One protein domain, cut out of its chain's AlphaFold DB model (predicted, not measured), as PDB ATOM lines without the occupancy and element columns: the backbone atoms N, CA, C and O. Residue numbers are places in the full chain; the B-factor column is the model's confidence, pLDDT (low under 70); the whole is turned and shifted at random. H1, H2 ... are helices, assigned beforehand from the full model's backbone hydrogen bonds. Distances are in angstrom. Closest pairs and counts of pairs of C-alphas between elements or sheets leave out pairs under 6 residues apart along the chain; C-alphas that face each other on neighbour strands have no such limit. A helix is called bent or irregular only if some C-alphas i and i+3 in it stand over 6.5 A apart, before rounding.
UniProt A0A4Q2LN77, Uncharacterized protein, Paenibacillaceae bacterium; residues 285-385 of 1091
ATOM      1  N   GLN A 285      80.938  -7.322  70.496       92.56
ATOM      2  CA  GLN A 285      79.696  -6.688  70.942       92.56
ATOM      3  C   GLN A 285      78.465  -7.302  70.262       92.56
ATOM      4  O   GLN A 285      77.492  -7.614  70.946       92.56
ATOM      5  N   PHE A 286      78.510  -7.544  68.944       94.62
ATOM      6  CA  PHE A 286      77.436  -8.240  68.223       94.62
ATOM      7  C   PHE A 286      77.170  -9.640  68.802       94.62
ATOM      8  O   PHE A 286      76.014  -9.992  69.048       94.62
ATOM      9  N   VAL A 287      78.226 -10.415  69.073       95.38
ATOM     10  CA  VAL A 287      78.136 -11.728  69.726       95.38
ATOM     11  C   VAL A 287      77.552 -11.597  71.125       95.38
ATOM     12  O   VAL A 287      76.592 -12.296  71.442       95.38
ATOM     13  N   TRP A 288      78.076 -10.681  71.946       94.81
ATOM     14  CA  TRP A 288      77.599 -10.458  73.312       94.81
ATOM     15  C   TRP A 288      76.099 -10.131  73.361       94.81
ATOM     16  O   TRP A 288      75.334 -10.797  74.063       94.81
ATOM     17  N   ALA A 289      75.655  -9.180  72.535       93.94
ATOM     18  CA  ALA A 289      74.254  -8.784  72.415       93.94
ATOM     19  C   ALA A 289      73.332  -9.918  71.919       93.94
ATOM     20  O   ALA A 289      72.118  -9.856  72.120       93.94
ATOM     21  N   ASN A 290      73.885 -10.961  71.289       93.69
ATOM     22  CA  ASN A 290      73.134 -12.064  70.688       93.69
ATOM     23  C   ASN A 290      73.451 -13.446  71.283       93.69
ATOM     24  O   ASN A 290      73.013 -14.450  70.722       93.69
ATOM     25  N   LEU A 291      74.098 -13.533  72.454       90.94
ATOM     26  CA  LEU A 291      74.351 -14.806  73.153       90.94
ATOM     27  C   LEU A 291      73.075 -15.640  73.367       90.94
ATOM     28  O   LEU A 291      73.086 -16.861  73.217       90.94
ATOM     29  N   GLY A 292      71.958 -14.985  73.701       86.94
ATOM     30  CA  GLY A 292      70.643 -15.628  73.841       86.94
ATOM     31  C   GLY A 292      69.918 -15.905  72.514       86.94
ATOM     32  O   GLY A 292      68.841 -16.495  72.519       86.94
ATOM     33  N   ASN A 293      70.483 -15.479  71.381       89.75
ATOM     34  CA  ASN A 293      69.862 -15.477  70.059       89.75
ATOM     35  C   ASN A 293      70.734 -16.222  69.031       89.75
ATOM     36  O   ASN A 293      71.168 -15.667  68.019       89.75
ATOM     37  N   GLY A 294      70.974 -17.511  69.290       86.69
ATOM     38  CA  GLY A 294      71.771 -18.377  68.411       86.69
ATOM     39  C   GLY A 294      71.279 -18.426  66.956       86.69
ATOM     40  O   GLY A 294      72.093 -18.560  66.052       86.69
ATOM     41  N   ASP A 295      69.980 -18.220  66.705       90.62
ATOM     42  CA  ASP A 295      69.416 -18.164  65.346       90.62
ATOM     43  C   ASP A 295      69.872 -16.909  64.569       90.62
ATOM     44  O   ASP A 295      69.855 -16.895  63.337       90.62
ATOM     45  N   LYS A 296      70.279 -15.836  65.266       93.50
ATOM     46  CA  LYS A 296      70.915 -14.662  64.653       93.50
ATOM     47  C   LYS A 296      72.404 -14.894  64.413       93.50
ATOM     48  O   LYS A 296      72.885 -14.584  63.326       93.50
ATOM     49  N   LEU A 297      73.105 -15.466  65.395       93.88
ATOM     50  CA  LEU A 297      74.527 -15.804  65.271       93.88
ATOM     51  C   LEU A 297      74.769 -16.764  64.097       93.88
ATOM     52  O   LEU A 297      75.627 -16.504  63.263       93.88
ATOM     53  N   GLU A 298      73.954 -17.810  63.961       93.38
ATOM     54  CA  GLU A 298      74.113 -18.802  62.893       93.38
ATOM     55  C   GLU A 298      73.846 -18.209  61.493       93.38
ATOM     56  O   GLU A 298      74.585 -18.505  60.556       93.38
ATOM     57  N   ARG A 299      72.877 -17.287  61.348       94.69
ATOM     58  CA  ARG A 299      72.683 -16.528  60.093       94.69
ATOM     59  C   ARG A 299      73.852 -15.589  59.783       94.69
ATOM     60  O   ARG A 299      74.183 -15.417  58.612       94.69
ATOM     61  N   PHE A 300      74.490 -15.009  60.802       96.31
ATOM     62  CA  PHE A 300      75.723 -14.246  60.611       96.31
ATOM     63  C   PHE A 300      76.889 -15.147  60.175       96.31
ATOM     64  O   PHE A 300      77.632 -14.769  59.275       96.31
ATOM     65  N   PHE A 301      77.046 -16.343  60.749       95.31
ATOM     66  CA  PHE A 301      78.118 -17.261  60.347       95.31
ATOM     67  C   PHE A 301      77.950 -17.745  58.902       95.31
ATOM     68  O   PHE A 301      78.930 -17.760  58.165       95.31
ATOM     69  N   GLN A 302      76.716 -18.026  58.473       93.56
ATOM     70  CA  GLN A 302      76.383 -18.338  57.076       93.56
ATOM     71  C   GLN A 302      76.661 -17.157  56.135       93.56
ATOM     72  O   GLN A 302      77.217 -17.347  55.059       93.56
ATOM     73  N   PHE A 303      76.327 -15.926  56.542       93.62
ATOM     74  CA  PHE A 303      76.691 -14.716  55.798       93.62
ATOM     75  C   PHE A 303      78.211 -14.551  55.682       93.62
ATOM     76  O   PHE A 303      78.716 -14.314  54.590       93.62
ATOM     77  N   ALA A 304      78.952 -14.702  56.780       94.06
ATOM     78  CA  ALA A 304      80.398 -14.516  56.784       94.06
ATOM     79  C   ALA A 304      81.129 -15.601  55.975       94.06
ATOM     80  O   ALA A 304      82.071 -15.292  55.259       94.06
ATOM     81  N   GLU A 305      80.671 -16.851  56.031       91.88
ATOM     82  CA  GLU A 305      81.140 -17.940  55.166       91.88
ATOM     83  C   GLU A 305      80.919 -17.613  53.683       91.88
ATOM     84  O   GLU A 305      81.868 -17.613  52.901       91.88
ATOM     85  N   LEU A 306      79.696 -17.225  53.319       89.75
ATOM     86  CA  LEU A 306      79.304 -16.860  51.955       89.75
ATOM     87  C   LEU A 306      80.043 -15.614  51.418       89.75
ATOM     88  O   LEU A 306      80.321 -15.548  50.225       89.75
ATOM     89  N   MET A 307      80.423 -14.661  52.275       89.75
ATOM     90  CA  MET A 307      81.222 -13.482  51.892       89.75
ATOM     91  C   MET A 307      82.737 -13.742  51.829       89.75
ATOM     92  O   MET A 307      83.461 -12.984  51.182       89.75
ATOM     93  N   LEU A 308      83.239 -14.785  52.499       90.56
ATOM     94  CA  LEU A 308      84.670 -15.118  52.562       90.56
ATOM     95  C   LEU A 308      85.055 -16.344  51.713       90.56
ATOM     96  O   LEU A 308      86.245 -16.614  51.556       90.56
ATOM     97  N   HIS A 309      84.082 -17.060  51.142       85.25
ATOM     98  CA  HIS A 309      84.281 -18.268  50.333       85.25
ATOM     99  C   HIS A 309      85.258 -18.061  49.159       85.25
ATOM    100  O   HIS A 309      86.181 -18.852  48.980       85.25
ATOM    101  N   ALA A 310      85.111 -16.965  48.407       80.06
ATOM    102  CA  ALA A 310      85.987 -16.627  47.281       80.06
ATOM    103  C   ALA A 310      87.346 -16.008  47.689       80.06
ATOM    104  O   ALA A 310      88.118 -15.593  46.823       80.06
ATOM    105  N   LEU A 311      87.647 -15.905  48.991       85.12
ATOM    106  CA  LEU A 311      88.899 -15.347  49.514       85.12
ATOM    107  C   LEU A 311      89.824 -16.438  50.089       85.12
ATOM    108  O   LEU A 311      89.335 -17.462  50.570       85.12
ATOM    109  N   PRO A 312      91.156 -16.219  50.109       83.81
ATOM    110  CA  PRO A 312      92.111 -17.162  50.694       83.81
ATOM    111  C   PRO A 312      91.831 -17.494  52.169       83.81
ATOM    112  O   PRO A 312      91.328 -16.659  52.927       83.81
ATOM    113  N   ILE A 313      92.222 -18.700  52.594       78.06
ATOM    114  CA  ILE A 313      91.986 -19.255  53.943       78.06
ATOM    115  C   ILE A 313      92.590 -18.361  55.047       78.06
ATOM    116  O   ILE A 313      92.065 -18.268  56.159       78.06
ATOM    117  N   GLU A 314      93.652 -17.625  54.729       84.00
ATOM    118  CA  GLU A 314      94.245 -16.598  55.582       84.00
ATOM    119  C   GLU A 314      93.232 -15.481  55.886       84.00
ATOM    120  O   GLU A 314      93.011 -15.142  57.047       84.00
ATOM    121  N   ARG A 315      92.529 -14.951  54.872       84.94
ATOM    122  CA  ARG A 315      91.475 -13.931  55.055       84.94
ATOM    123  C   ARG A 315      90.245 -14.497  55.775       84.94
ATOM    124  O   ARG A 315      89.614 -13.755  56.531       84.94
ATOM    125  N   GLN A 316      89.960 -15.793  55.605       88.44
ATOM    126  CA  GLN A 316      88.914 -16.530  56.335       88.44
ATOM    127  C   GLN A 316      89.231 -16.721  57.833       88.44
ATOM    128  O   GLN A 316      88.323 -16.997  58.616       88.44
ATOM    129  N   THR A 317      90.491 -16.563  58.257       88.25
ATOM    130  CA  THR A 317      90.944 -16.745  59.655       88.25
ATOM    131  C   THR A 317      91.541 -15.476  60.289       88.25
ATOM    132  O   THR A 317      92.068 -15.517  61.406       88.25
ATOM    133  N   VAL A 318      91.385 -14.319  59.634       89.62
ATOM    134  CA  VAL A 318      91.702 -12.981  60.169       89.62
ATOM    135  C   VAL A 318      90.485 -12.377  60.876       89.62
ATOM    136  O   VAL A 318      89.418 -12.238  60.283       89.62
ATOM    137  N   ALA A 319      90.658 -11.954  62.134       88.94
ATOM    138  CA  ALA A 319      89.553 -11.478  62.973       88.94
ATOM    139  C   ALA A 319      88.900 -10.195  62.428       88.94
ATOM    140  O   ALA A 319      87.677 -10.084  62.435       88.94
ATOM    141  N   ALA A 320      89.704  -9.284  61.864       88.56
ATOM    142  CA  ALA A 320      89.235  -8.037  61.256       88.56
ATOM    143  C   ALA A 320      88.169  -8.253  60.166       88.56
ATOM    144  O   ALA A 320      87.203  -7.498  60.126       88.56
ATOM    145  N   SER A 321      88.262  -9.331  59.371       91.00
ATOM    146  CA  SER A 321      87.233  -9.690  58.383       91.00
ATOM    147  C   SER A 321      85.851  -9.842  59.032       91.00
ATOM    148  O   SER A 321      84.849  -9.368  58.511       91.00
ATOM    149  N   TYR A 322      85.782 -10.474  60.204       92.94
ATOM    150  CA  TYR A 322      84.523 -10.676  60.926       92.94
ATOM    151  C   TYR A 322      84.061  -9.413  61.655       92.94
ATOM    152  O   TYR A 322      82.866  -9.251  61.882       92.94
ATOM    153  N   TYR A 323      84.983  -8.507  61.984       91.44
ATOM    154  CA  TYR A 323      84.668  -7.198  62.556       91.44
ATOM    155  C   TYR A 323      83.991  -6.309  61.500       91.44
ATOM    156  O   TYR A 323      82.936  -5.739  61.771       91.44
ATOM    157  N   GLU A 324      84.536  -6.289  60.278       91.44
ATOM    158  CA  GLU A 324      83.956  -5.659  59.082       91.44
ATOM    159  C   GLU A 324      82.574  -6.264  58.759       91.44
ATOM    160  O   GLU A 324      81.564  -5.557  58.705       91.44
ATOM    161  N   LEU A 325      82.500  -7.592  58.618       93.88
ATOM    162  CA  LEU A 325      81.271  -8.304  58.251       93.88
ATOM    163  C   LEU A 325      80.158  -8.180  59.301       93.88
ATOM    164  O   LEU A 325      78.988  -8.127  58.928       93.88
ATOM    165  N   ALA A 326      80.480  -8.100  60.598       94.75
ATOM    166  CA  ALA A 326      79.479  -7.891  61.647       94.75
ATOM    167  C   ALA A 326      78.793  -6.520  61.535       94.75
ATOM    168  O   ALA A 326      77.612  -6.398  61.865       94.75
ATOM    169  N   VAL A 327      79.497  -5.495  61.043       93.69
ATOM    170  CA  VAL A 327      78.888  -4.195  60.732       93.69
ATOM    171  C   VAL A 327      78.019  -4.311  59.477       93.69
ATOM    172  O   VAL A 327      76.853  -3.919  59.519       93.69
ATOM    173  N   LEU A 328      78.530  -4.911  58.392       94.12
ATOM    174  CA  LEU A 328      77.771  -5.074  57.140       94.12
ATOM    175  C   LEU A 328      76.452  -5.837  57.346       94.12
ATOM    176  O   LEU A 328      75.403  -5.362  56.914       94.12
ATOM    177  N   PHE A 329      76.483  -6.962  58.066       95.19
ATOM    178  CA  PHE A 329      75.304  -7.784  58.362       95.19
ATOM    179  C   PHE A 329      74.232  -7.028  59.165       95.19
ATOM    180  O   PHE A 329      73.042  -7.149  58.887       95.19
ATOM    181  N   GLN A 330      74.636  -6.222  60.153       94.31
ATOM    182  CA  GLN A 330      73.689  -5.446  60.962       94.31
ATOM    183  C   GLN A 330      73.054  -4.301  60.159       94.31
ATOM    184  O   GLN A 330      71.853  -4.065  60.288       94.31
ATOM    185  N   VAL A 331      73.813  -3.642  59.278       94.62
ATOM    186  CA  VAL A 331      73.273  -2.610  58.373       94.62
ATOM    187  C   VAL A 331      72.352  -3.220  57.302       94.62
ATOM    188  O   VAL A 331      71.334  -2.613  56.962       94.62
ATOM    189  N   GLU A 332      72.652  -4.428  56.807       92.88
ATOM    190  CA  GLU A 332      71.777  -5.197  55.905       92.88
ATOM    191  C   GLU A 332      70.444  -5.567  56.580       92.88
ATOM    192  O   GLU A 332      69.382  -5.398  55.983       92.88
ATOM    193  N   GLU A 333      70.471  -5.973  57.853       92.12
ATOM    194  CA  GLU A 333      69.259  -6.193  58.659       92.12
ATOM    195  C   GLU A 333      68.518  -4.901  59.067       92.12
ATOM    196  O   GLU A 333      67.448  -4.978  59.677       92.12
ATOM    197  N   GLY A 334      69.039  -3.722  58.708       91.19
ATOM    198  CA  GLY A 334      68.352  -2.439  58.860       91.19
ATOM    199  C   GLY A 334      68.850  -1.536  59.990       91.19
ATOM    200  O   GLY A 334      68.165  -0.560  60.304       91.19
ATOM    201  N   ASP A 335      70.016  -1.806  60.588       92.12
ATOM    202  CA  ASP A 335      70.639  -0.894  61.554       92.12
ATOM    203  C   ASP A 335      71.165   0.377  60.859       92.12
ATOM    204  O   ASP A 335      72.289   0.458  60.355       92.12
ATOM    205  N   ASN A 336      70.296   1.385  60.797       90.00
ATOM    206  CA  ASN A 336      70.605   2.670  60.183       90.00
ATOM    207  C   ASN A 336      71.428   3.585  61.107       90.00
ATOM    208  O   ASN A 336      72.124   4.457  60.595       90.00
ATOM    209  N   GLU A 337      71.393   3.386  62.431       91.81
ATOM    210  CA  GLU A 337      72.201   4.177  63.372       91.81
ATOM    211  C   GLU A 337      73.679   3.785  63.248       91.81
ATOM    212  O   GLU A 337      74.541   4.652  63.083       91.81
ATOM    213  N   LEU A 338      73.965   2.480  63.187       90.00
ATOM    214  CA  LEU A 338      75.296   1.952  62.891       90.00
ATOM    215  C   LEU A 338      75.804   2.399  61.509       90.00
ATOM    216  O   LEU A 338      76.988   2.714  61.364       90.00
ATOM    217  N   TYR A 339      74.919   2.490  60.507       92.12
ATOM    218  CA  TYR A 339      75.278   3.048  59.201       92.12
ATOM    219  C   TYR A 339      75.633   4.535  59.275       92.12
ATOM    220  O   TYR A 339      76.715   4.908  58.828       92.12
ATOM    221  N   ASP A 340      74.775   5.389  59.845       90.44
ATOM    222  CA  ASP A 340      75.050   6.829  59.949       90.44
ATOM    223  C   ASP A 340      76.313   7.116  60.801       90.44
ATOM    224  O   ASP A 340      77.012   8.091  60.528       90.44
ATOM    225  N   MET A 341      76.682   6.229  61.740       89.81
ATOM    226  CA  MET A 341      77.960   6.274  62.471       89.81
ATOM    227  C   MET A 341      79.199   5.842  61.660       89.81
ATOM    228  O   MET A 341      80.303   6.273  61.992       89.81
ATOM    229  N   GLN A 342      79.066   4.975  60.645       89.88
ATOM    230  CA  GLN A 342      80.208   4.337  59.956       89.88
ATOM    231  C   GLN A 342      80.119   4.336  58.415       89.88
ATOM    232  O   GLN A 342      80.752   3.503  57.760       89.88
ATOM    233  N   LYS A 343      79.359   5.261  57.810       92.00
ATOM    234  CA  LYS A 343      78.975   5.237  56.381       92.00
ATOM    235  C   LYS A 343      80.093   4.857  55.406       92.00
ATOM    236  O   LYS A 343      79.919   3.950  54.594       92.00
ATOM    237  N   VAL A 344      81.231   5.553  55.476       92.06
ATOM    238  CA  VAL A 344      82.360   5.369  54.547       92.06
ATOM    239  C   VAL A 344      83.009   3.995  54.740       92.06
ATOM    240  O   VAL A 344      83.312   3.329  53.756       92.06
ATOM    241  N   THR A 345      83.152   3.528  55.984       90.69
ATOM    242  CA  THR A 345      83.654   2.180  56.303       90.69
ATOM    243  C   THR A 345      82.742   1.103  55.717       90.69
ATOM    244  O   THR A 345      83.225   0.186  55.060       90.69
ATOM    245  N   VAL A 346      81.421   1.248  55.883       92.88
ATOM    246  CA  VAL A 346      80.416   0.314  55.345       92.88
ATOM    247  C   VAL A 346      80.478   0.245  53.819       92.88
ATOM    248  O   VAL A 346      80.511  -0.852  53.258       92.88
ATOM    249  N   LEU A 347      80.527   1.391  53.133       93.56
ATOM    250  CA  LEU A 347      80.591   1.409  51.669       93.56
ATOM    251  C   LEU A 347      81.929   0.872  51.137       93.56
ATOM    252  O   LEU A 347      81.913   0.077  50.200       93.56
ATOM    253  N   ARG A 348      83.071   1.236  51.741       93.19
ATOM    254  CA  ARG A 348      84.393   0.729  51.322       93.19
ATOM    255  C   ARG A 348      84.523  -0.780  51.536       93.19
ATOM    256  O   ARG A 348      84.869  -1.478  50.591       93.19
ATOM    257  N   ALA A 349      84.133  -1.297  52.703       91.12
ATOM    258  CA  ALA A 349      84.120  -2.740  52.948       91.12
ATOM    259  C   ALA A 349      83.199  -3.476  51.953       91.12
ATOM    260  O   ALA A 349      83.601  -4.483  51.374       91.12
ATOM    261  N   SER A 350      82.003  -2.939  51.674       91.31
ATOM    262  CA  SER A 350      81.095  -3.512  50.664       91.31
ATOM    263  C   SER A 350      81.737  -3.579  49.271       91.31
ATOM    264  O   SER A 350      81.592  -4.585  48.581       91.31
ATOM    265  N   LEU A 351      82.480  -2.544  48.860       90.50
ATOM    266  CA  LEU A 351      83.227  -2.529  47.595       90.50
ATOM    267  C   LEU A 351      84.369  -3.550  47.581       90.50
ATOM    268  O   LEU A 351      84.580  -4.207  46.564       90.50
ATOM    269  N   ASP A 352      85.103  -3.690  48.684       89.19
ATOM    270  CA  ASP A 352      86.246  -4.603  48.772       89.19
ATOM    271  C   ASP A 352      85.830  -6.078  48.749       89.19
ATOM    272  O   ASP A 352      86.510  -6.884  48.111       89.19
ATOM    273  N   TYR A 353      84.672  -6.423  49.322       88.31
ATOM    274  CA  TYR A 353      84.067  -7.747  49.141       88.31
ATOM    275  C   TYR A 353      83.427  -7.924  47.748       88.31
ATOM    276  O   TYR A 353      83.546  -8.998  47.165       88.31
ATOM    277  N   LEU A 354      82.831  -6.886  47.139       86.94
ATOM    278  CA  LEU A 354      82.263  -6.972  45.778       86.94
ATOM    279  C   LEU A 354      83.307  -7.220  44.675       86.94
ATOM    280  O   LEU A 354      83.022  -7.942  43.719       86.94
ATOM    281  N   LYS A 355      84.509  -6.632  44.777       83.25
ATOM    282  CA  LYS A 355      85.575  -6.713  43.751       83.25
ATOM    283  C   LYS A 355      85.887  -8.154  43.269       83.25
ATOM    284  O   LYS A 355      85.973  -8.333  42.048       83.25
ATOM    285  N   PRO A 356      86.053  -9.169  44.147       80.19
ATOM    286  CA  PRO A 356      86.230 -10.569  43.736       80.19
ATOM    287  C   PRO A 356      84.928 -11.313  43.379       80.19
ATOM    288  O   PRO A 356      84.952 -12.156  42.484       80.19
ATOM    289  N   LEU A 357      83.795 -11.016  44.026       72.56
ATOM    290  CA  LEU A 357      82.560 -11.828  44.004       72.56
ATOM    291  C   LEU A 357      81.711 -11.666  42.721       72.56
ATOM    292  O   LEU A 357      80.486 -11.627  42.787       72.56
ATOM    293  N   LYS A 358      82.317 -11.544  41.534       59.28
ATOM    294  CA  LYS A 358      81.684 -10.971  40.321       59.28
ATOM    295  C   LYS A 358      80.420 -11.662  39.771       59.28
ATOM    296  O   LYS A 358      79.777 -11.086  38.895       59.28
ATOM    297  N   THR A 359      80.056 -12.858  40.237       58.41
ATOM    298  CA  THR A 359      78.876 -13.619  39.762       58.41
ATOM    299  C   THR A 359      78.155 -14.433  40.852       58.41
ATOM    300  O   THR A 359      77.357 -15.308  40.522       58.41
ATOM    301  N   GLU A 360      78.433 -14.206  42.140       66.31
ATOM    302  CA  GLU A 360      77.937 -15.062  43.238       66.31
ATOM    303  C   GLU A 360      76.697 -14.491  43.962       66.31
ATOM    304  O   GLU A 360      76.403 -13.301  43.869       66.31
ATOM    305  N   GLU A 361      75.977 -15.315  44.736       75.75
ATOM    306  CA  GLU A 361      74.834 -14.872  45.568       75.75
ATOM    307  C   GLU A 361      75.242 -13.768  46.566       75.75
ATOM    308  O   GLU A 361      74.502 -12.812  46.806       75.75
ATOM    309  N   ALA A 362      76.473 -13.859  47.069       76.94
ATOM    310  CA  ALA A 362      77.127 -12.845  47.884       76.94
ATOM    311  C   ALA A 362      77.196 -11.469  47.192       76.94
ATOM    312  O   ALA A 362      76.955 -10.439  47.820       76.94
ATOM    313  N   SER A 363      77.426 -11.460  45.875       81.19
ATOM    314  CA  SER A 363      77.413 -10.250  45.050       81.19
ATOM    315  C   SER A 363      76.052  -9.566  45.082       81.19
ATOM    316  O   SER A 363      75.973  -8.364  45.311       81.19
ATOM    317  N   VAL A 364      74.968 -10.333  44.911       86.94
ATOM    318  CA  VAL A 364      73.596  -9.798  44.876       86.94
ATOM    319  C   VAL A 364      73.263  -9.087  46.187       86.94
ATOM    320  O   VAL A 364      72.840  -7.934  46.167       86.94
ATOM    321  N   ARG A 365      73.550  -9.724  47.332       88.81
ATOM    322  CA  ARG A 365      73.295  -9.138  48.658       88.81
ATOM    323  C   ARG A 365      74.105  -7.865  48.909       88.81
ATOM    324  O   ARG A 365      73.561  -6.895  49.432       88.81
ATOM    325  N   LEU A 366      75.378  -7.827  48.503       89.12
ATOM    326  CA  LEU A 366      76.196  -6.616  48.627       89.12
ATOM    327  C   LEU A 366      75.777  -5.512  47.645       89.12
ATOM    328  O   LEU A 366      75.809  -4.341  48.019       89.12
ATOM    329  N   HIS A 367      75.345  -5.851  46.427       89.25
ATOM    330  CA  HIS A 367      74.774  -4.893  45.478       89.25
ATOM    331  C   HIS A 367      73.477  -4.272  46.021       89.25
ATOM    332  O   HIS A 367      73.349  -3.047  46.014       89.25
ATOM    333  N   ASP A 368      72.555  -5.076  46.558       90.31
ATOM    334  CA  ASP A 368      71.308  -4.593  47.165       90.31
ATOM    335  C   ASP A 368      71.572  -3.740  48.418       90.31
ATOM    336  O   ASP A 368      71.012  -2.646  48.561       90.31
ATOM    337  N   LEU A 369      72.488  -4.175  49.296       91.56
ATOM    338  CA  LEU A 369      72.951  -3.386  50.442       91.56
ATOM    339  C   LEU A 369      73.491  -2.027  49.979       91.56
ATOM    340  O   LEU A 369      73.010  -0.987  50.438       91.56
ATOM    341  N   PHE A 370      74.440  -2.021  49.044       93.00
ATOM    342  CA  PHE A 370      75.097  -0.809  48.563       93.00
ATOM    343  C   PHE A 370      74.114   0.151  47.872       93.00
ATOM    344  O   PHE A 370      74.121   1.352  48.154       93.00
ATOM    345  N   LEU A 371      73.214  -0.363  47.029       91.56
ATOM    346  CA  LEU A 371      72.178   0.435  46.368       91.56
ATOM    347  C   LEU A 371      71.143   0.985  47.360       91.56
ATOM    348  O   LEU A 371      70.723   2.133  47.205       91.56
ATOM    349  N   SER A 372      70.784   0.238  48.414       92.44
ATOM    350  CA  SER A 372      69.907   0.748  49.483       92.44
ATOM    351  C   SER A 372      70.543   1.921  50.239       92.44
ATOM    352  O   SER A 372      69.861   2.896  50.561       92.44
ATOM    353  N   ARG A 373      71.864   1.867  50.478       93.75
ATOM    354  CA  ARG A 373      72.614   2.971  51.093       93.75
ATOM    355  C   ARG A 373      72.761   4.159  50.140       93.75
ATOM    356  O   ARG A 373      72.624   5.295  50.583       93.75
ATOM    357  N   PHE A 374      72.970   3.918  48.843       93.75
ATOM    358  CA  PHE A 374      72.960   4.987  47.841       93.75
ATOM    359  C   PHE A 374      71.615   5.716  47.804       93.75
ATOM    360  O   PHE A 374      71.603   6.940  47.868       93.75
ATOM    361  N   ASP A 375      70.485   5.003  47.731       92.75
ATOM    362  CA  ASP A 375      69.173   5.659  47.644       92.75
ATOM    363  C   ASP A 375      68.844   6.469  48.916       92.75
ATOM    364  O   ASP A 375      68.282   7.560  48.805       92.75
ATOM    365  N   LEU A 376      69.285   6.017  50.099       92.50
ATOM    366  CA  LEU A 376      69.194   6.772  51.358       92.50
ATOM    367  C   LEU A 376      69.982   8.097  51.313       92.50
ATOM    368  O   LEU A 376      69.456   9.152  51.672       92.50
ATOM    369  N   GLU A 377      71.239   8.067  50.871       94.50
ATOM    370  CA  GLU A 377      72.093   9.264  50.813       94.50
ATOM    371  C   GLU A 377      71.722  10.178  49.624       94.50
ATOM    372  O   GLU A 377      71.829  11.401  49.714       94.50
ATOM    373  N   PHE A 378      71.168   9.616  48.544       94.19
ATOM    374  CA  PHE A 378      70.533  10.347  47.445       94.19
ATOM    375  C   PHE A 378      69.266  11.085  47.908       94.19
ATOM    376  O   PHE A 378      69.028  12.215  47.480       94.19
ATOM    377  N   ASP A 379      68.471  10.504  48.814       94.06
ATOM    378  CA  ASP A 379      67.337  11.191  49.447       94.06
ATOM    379  C   ASP A 379      67.775  12.273  50.449       94.06
ATOM    380  O   ASP A 379      67.132  13.325  50.508       94.06
ATOM    381  N   LYS A 380      68.888  12.098  51.177       92.75
ATOM    382  CA  LYS A 380      69.510  13.178  51.978       92.75
ATOM    383  C   LYS A 380      69.972  14.336  51.071       92.75
ATOM    384  O   LYS A 380      69.574  15.486  51.272       92.75
ATOM    385  N   ALA A 381      70.660  14.043  49.963       93.69
ATOM    386  CA  ALA A 381      71.061  15.054  48.976       93.69
ATOM    387  C   ALA A 381      69.868  15.807  48.339       93.69
ATOM    388  O   ALA A 381      69.953  17.013  48.103       93.69
ATOM    389  N   LYS A 382      68.714  15.158  48.109       92.44
ATOM    390  CA  LYS A 382      67.485  15.852  47.653       92.44
ATOM    391  C   LYS A 382      66.950  16.866  48.669       92.44
ATOM    392  O   LYS A 382      66.357  17.863  48.257       92.44
ATOM    393  N   GLN A 383      67.131  16.613  49.966       92.88
ATOM    394  CA  GLN A 383      66.637  17.469  51.051       92.88
ATOM    395  C   GLN A 383      67.494  18.727  51.263       92.88
ATOM    396  O   GLN A 383      67.009  19.699  51.840       92.88
ATOM    397  N   GLY A 384      68.719  18.748  50.729       89.81
ATOM    398  CA  GLY A 384      69.642  19.883  50.804       89.81
ATOM    399  C   GLY A 384      70.997  19.544  51.426       89.81
ATOM    400  O   GLY A 384      71.887  20.395  51.408       89.81
ATOM    401  N   ASP A 385      71.163  18.324  51.943       89.88
ATOM    402  CA  ASP A 385      72.402  17.898  52.587       89.88
ATOM    403  C   ASP A 385      73.570  17.822  51.591       89.88
ATOM    404  O   ASP A 385      73.395  17.617  50.381       89.88
TER     405      ASP A 385
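Overview. This is residues 285 to 385 of the 1091 residues of an uncharacterized protein of Paenibacillaceae bacterium (UniProt A0A4Q2LN77). Four longer helices make the body, with H4 at its core: H2 crosses H4 on one side, and the kinked H5 packs on H4 from the other side and then on the first part of H6. Two short helices, H1 and H3, sit near the two ends of H2, while residues 378 to 383 of H6 stick out. The printed part has 101 residues with six named helices, H1 to H6 in order, and no named strand; the class is all helix. It is compact, with a radius of gyration of the C-alphas of 14.1 A and spans of 44 by 34 by 20 A.

Arrangement. Start with H1, residues 285 to 289, and go on to H2, residues 294 to 308; they are close but not clearly touching, the C-alphas of Val 287 and Leu 297 being closest at 7.0 A. Next find H3, residues 313 to 316: it only just touches H2, with 3 pairs of C-alphas within 8 A, at residues 305 to 308 of H2 alone, closest at Leu 308 and Gln 316, 5.9 A. H4, residues 319 to 332, touches residues 300 to 304 of H2 alone, the C-alphas of Ala 304 and Leu 325 being closest at 6.4 A. These two run opposite ways at a steep tilt of 67 degrees, only just short of about perpendicular. H5, residues 336 to 354, touches H4, closest at the C-alphas of Val 331 and Tyr 339, 6.1 A, at a steep tilt of 61 degrees, opposite ways. H5 is irregular, with C-alphas 341 and 344 9.1 A apart, and has a kink of 91 degrees near residue 343. With residues 347 to 354 alone it touches residues 363 to 370 of H6, residues 361 to 383, closest at the C-alphas of Leu 354 and Ser 363, 5.9 A; the two run opposite ways at a steep tilt of 46 degrees. The helix packing is mostly crossed: no touching pair with a tilt is at a shallow one. H1 and H6 are apart. In H1 and H6 every O i to N i+4 pair is within hydrogen-bond range; H2 has 10 of 11, H4 9 of 10 and H5 13 of 15, and H3 is too short for such a pair.

Along the chain. Find C-alpha 285 at (79.696, -6.688, 70.942), where H1 begins its five residues. H2 begins at C-alpha 294 and runs 20.7 A to C-alpha 308; H3 takes residues 313 to 316. H4 runs 20.1 A from C-alpha 319 to C-alpha 332, and H5 20.9 A from C-alpha 336 to C-alpha 354. H6 runs 33.8 A from C-alpha 361 to C-alpha 383 at (66.637, 17.469, 51.051).

Size, cuts and confidence. The two C-alphas farthest apart are those of Ile 313 and Gly 384, 45.2 A. The printed part has no cut and no long link; the link from H5 to H6 is short, with 6 residues, and the others are tight. The mean pLDDT of the printed part is 89.5; look at residues 358 to 360 for the values under 70.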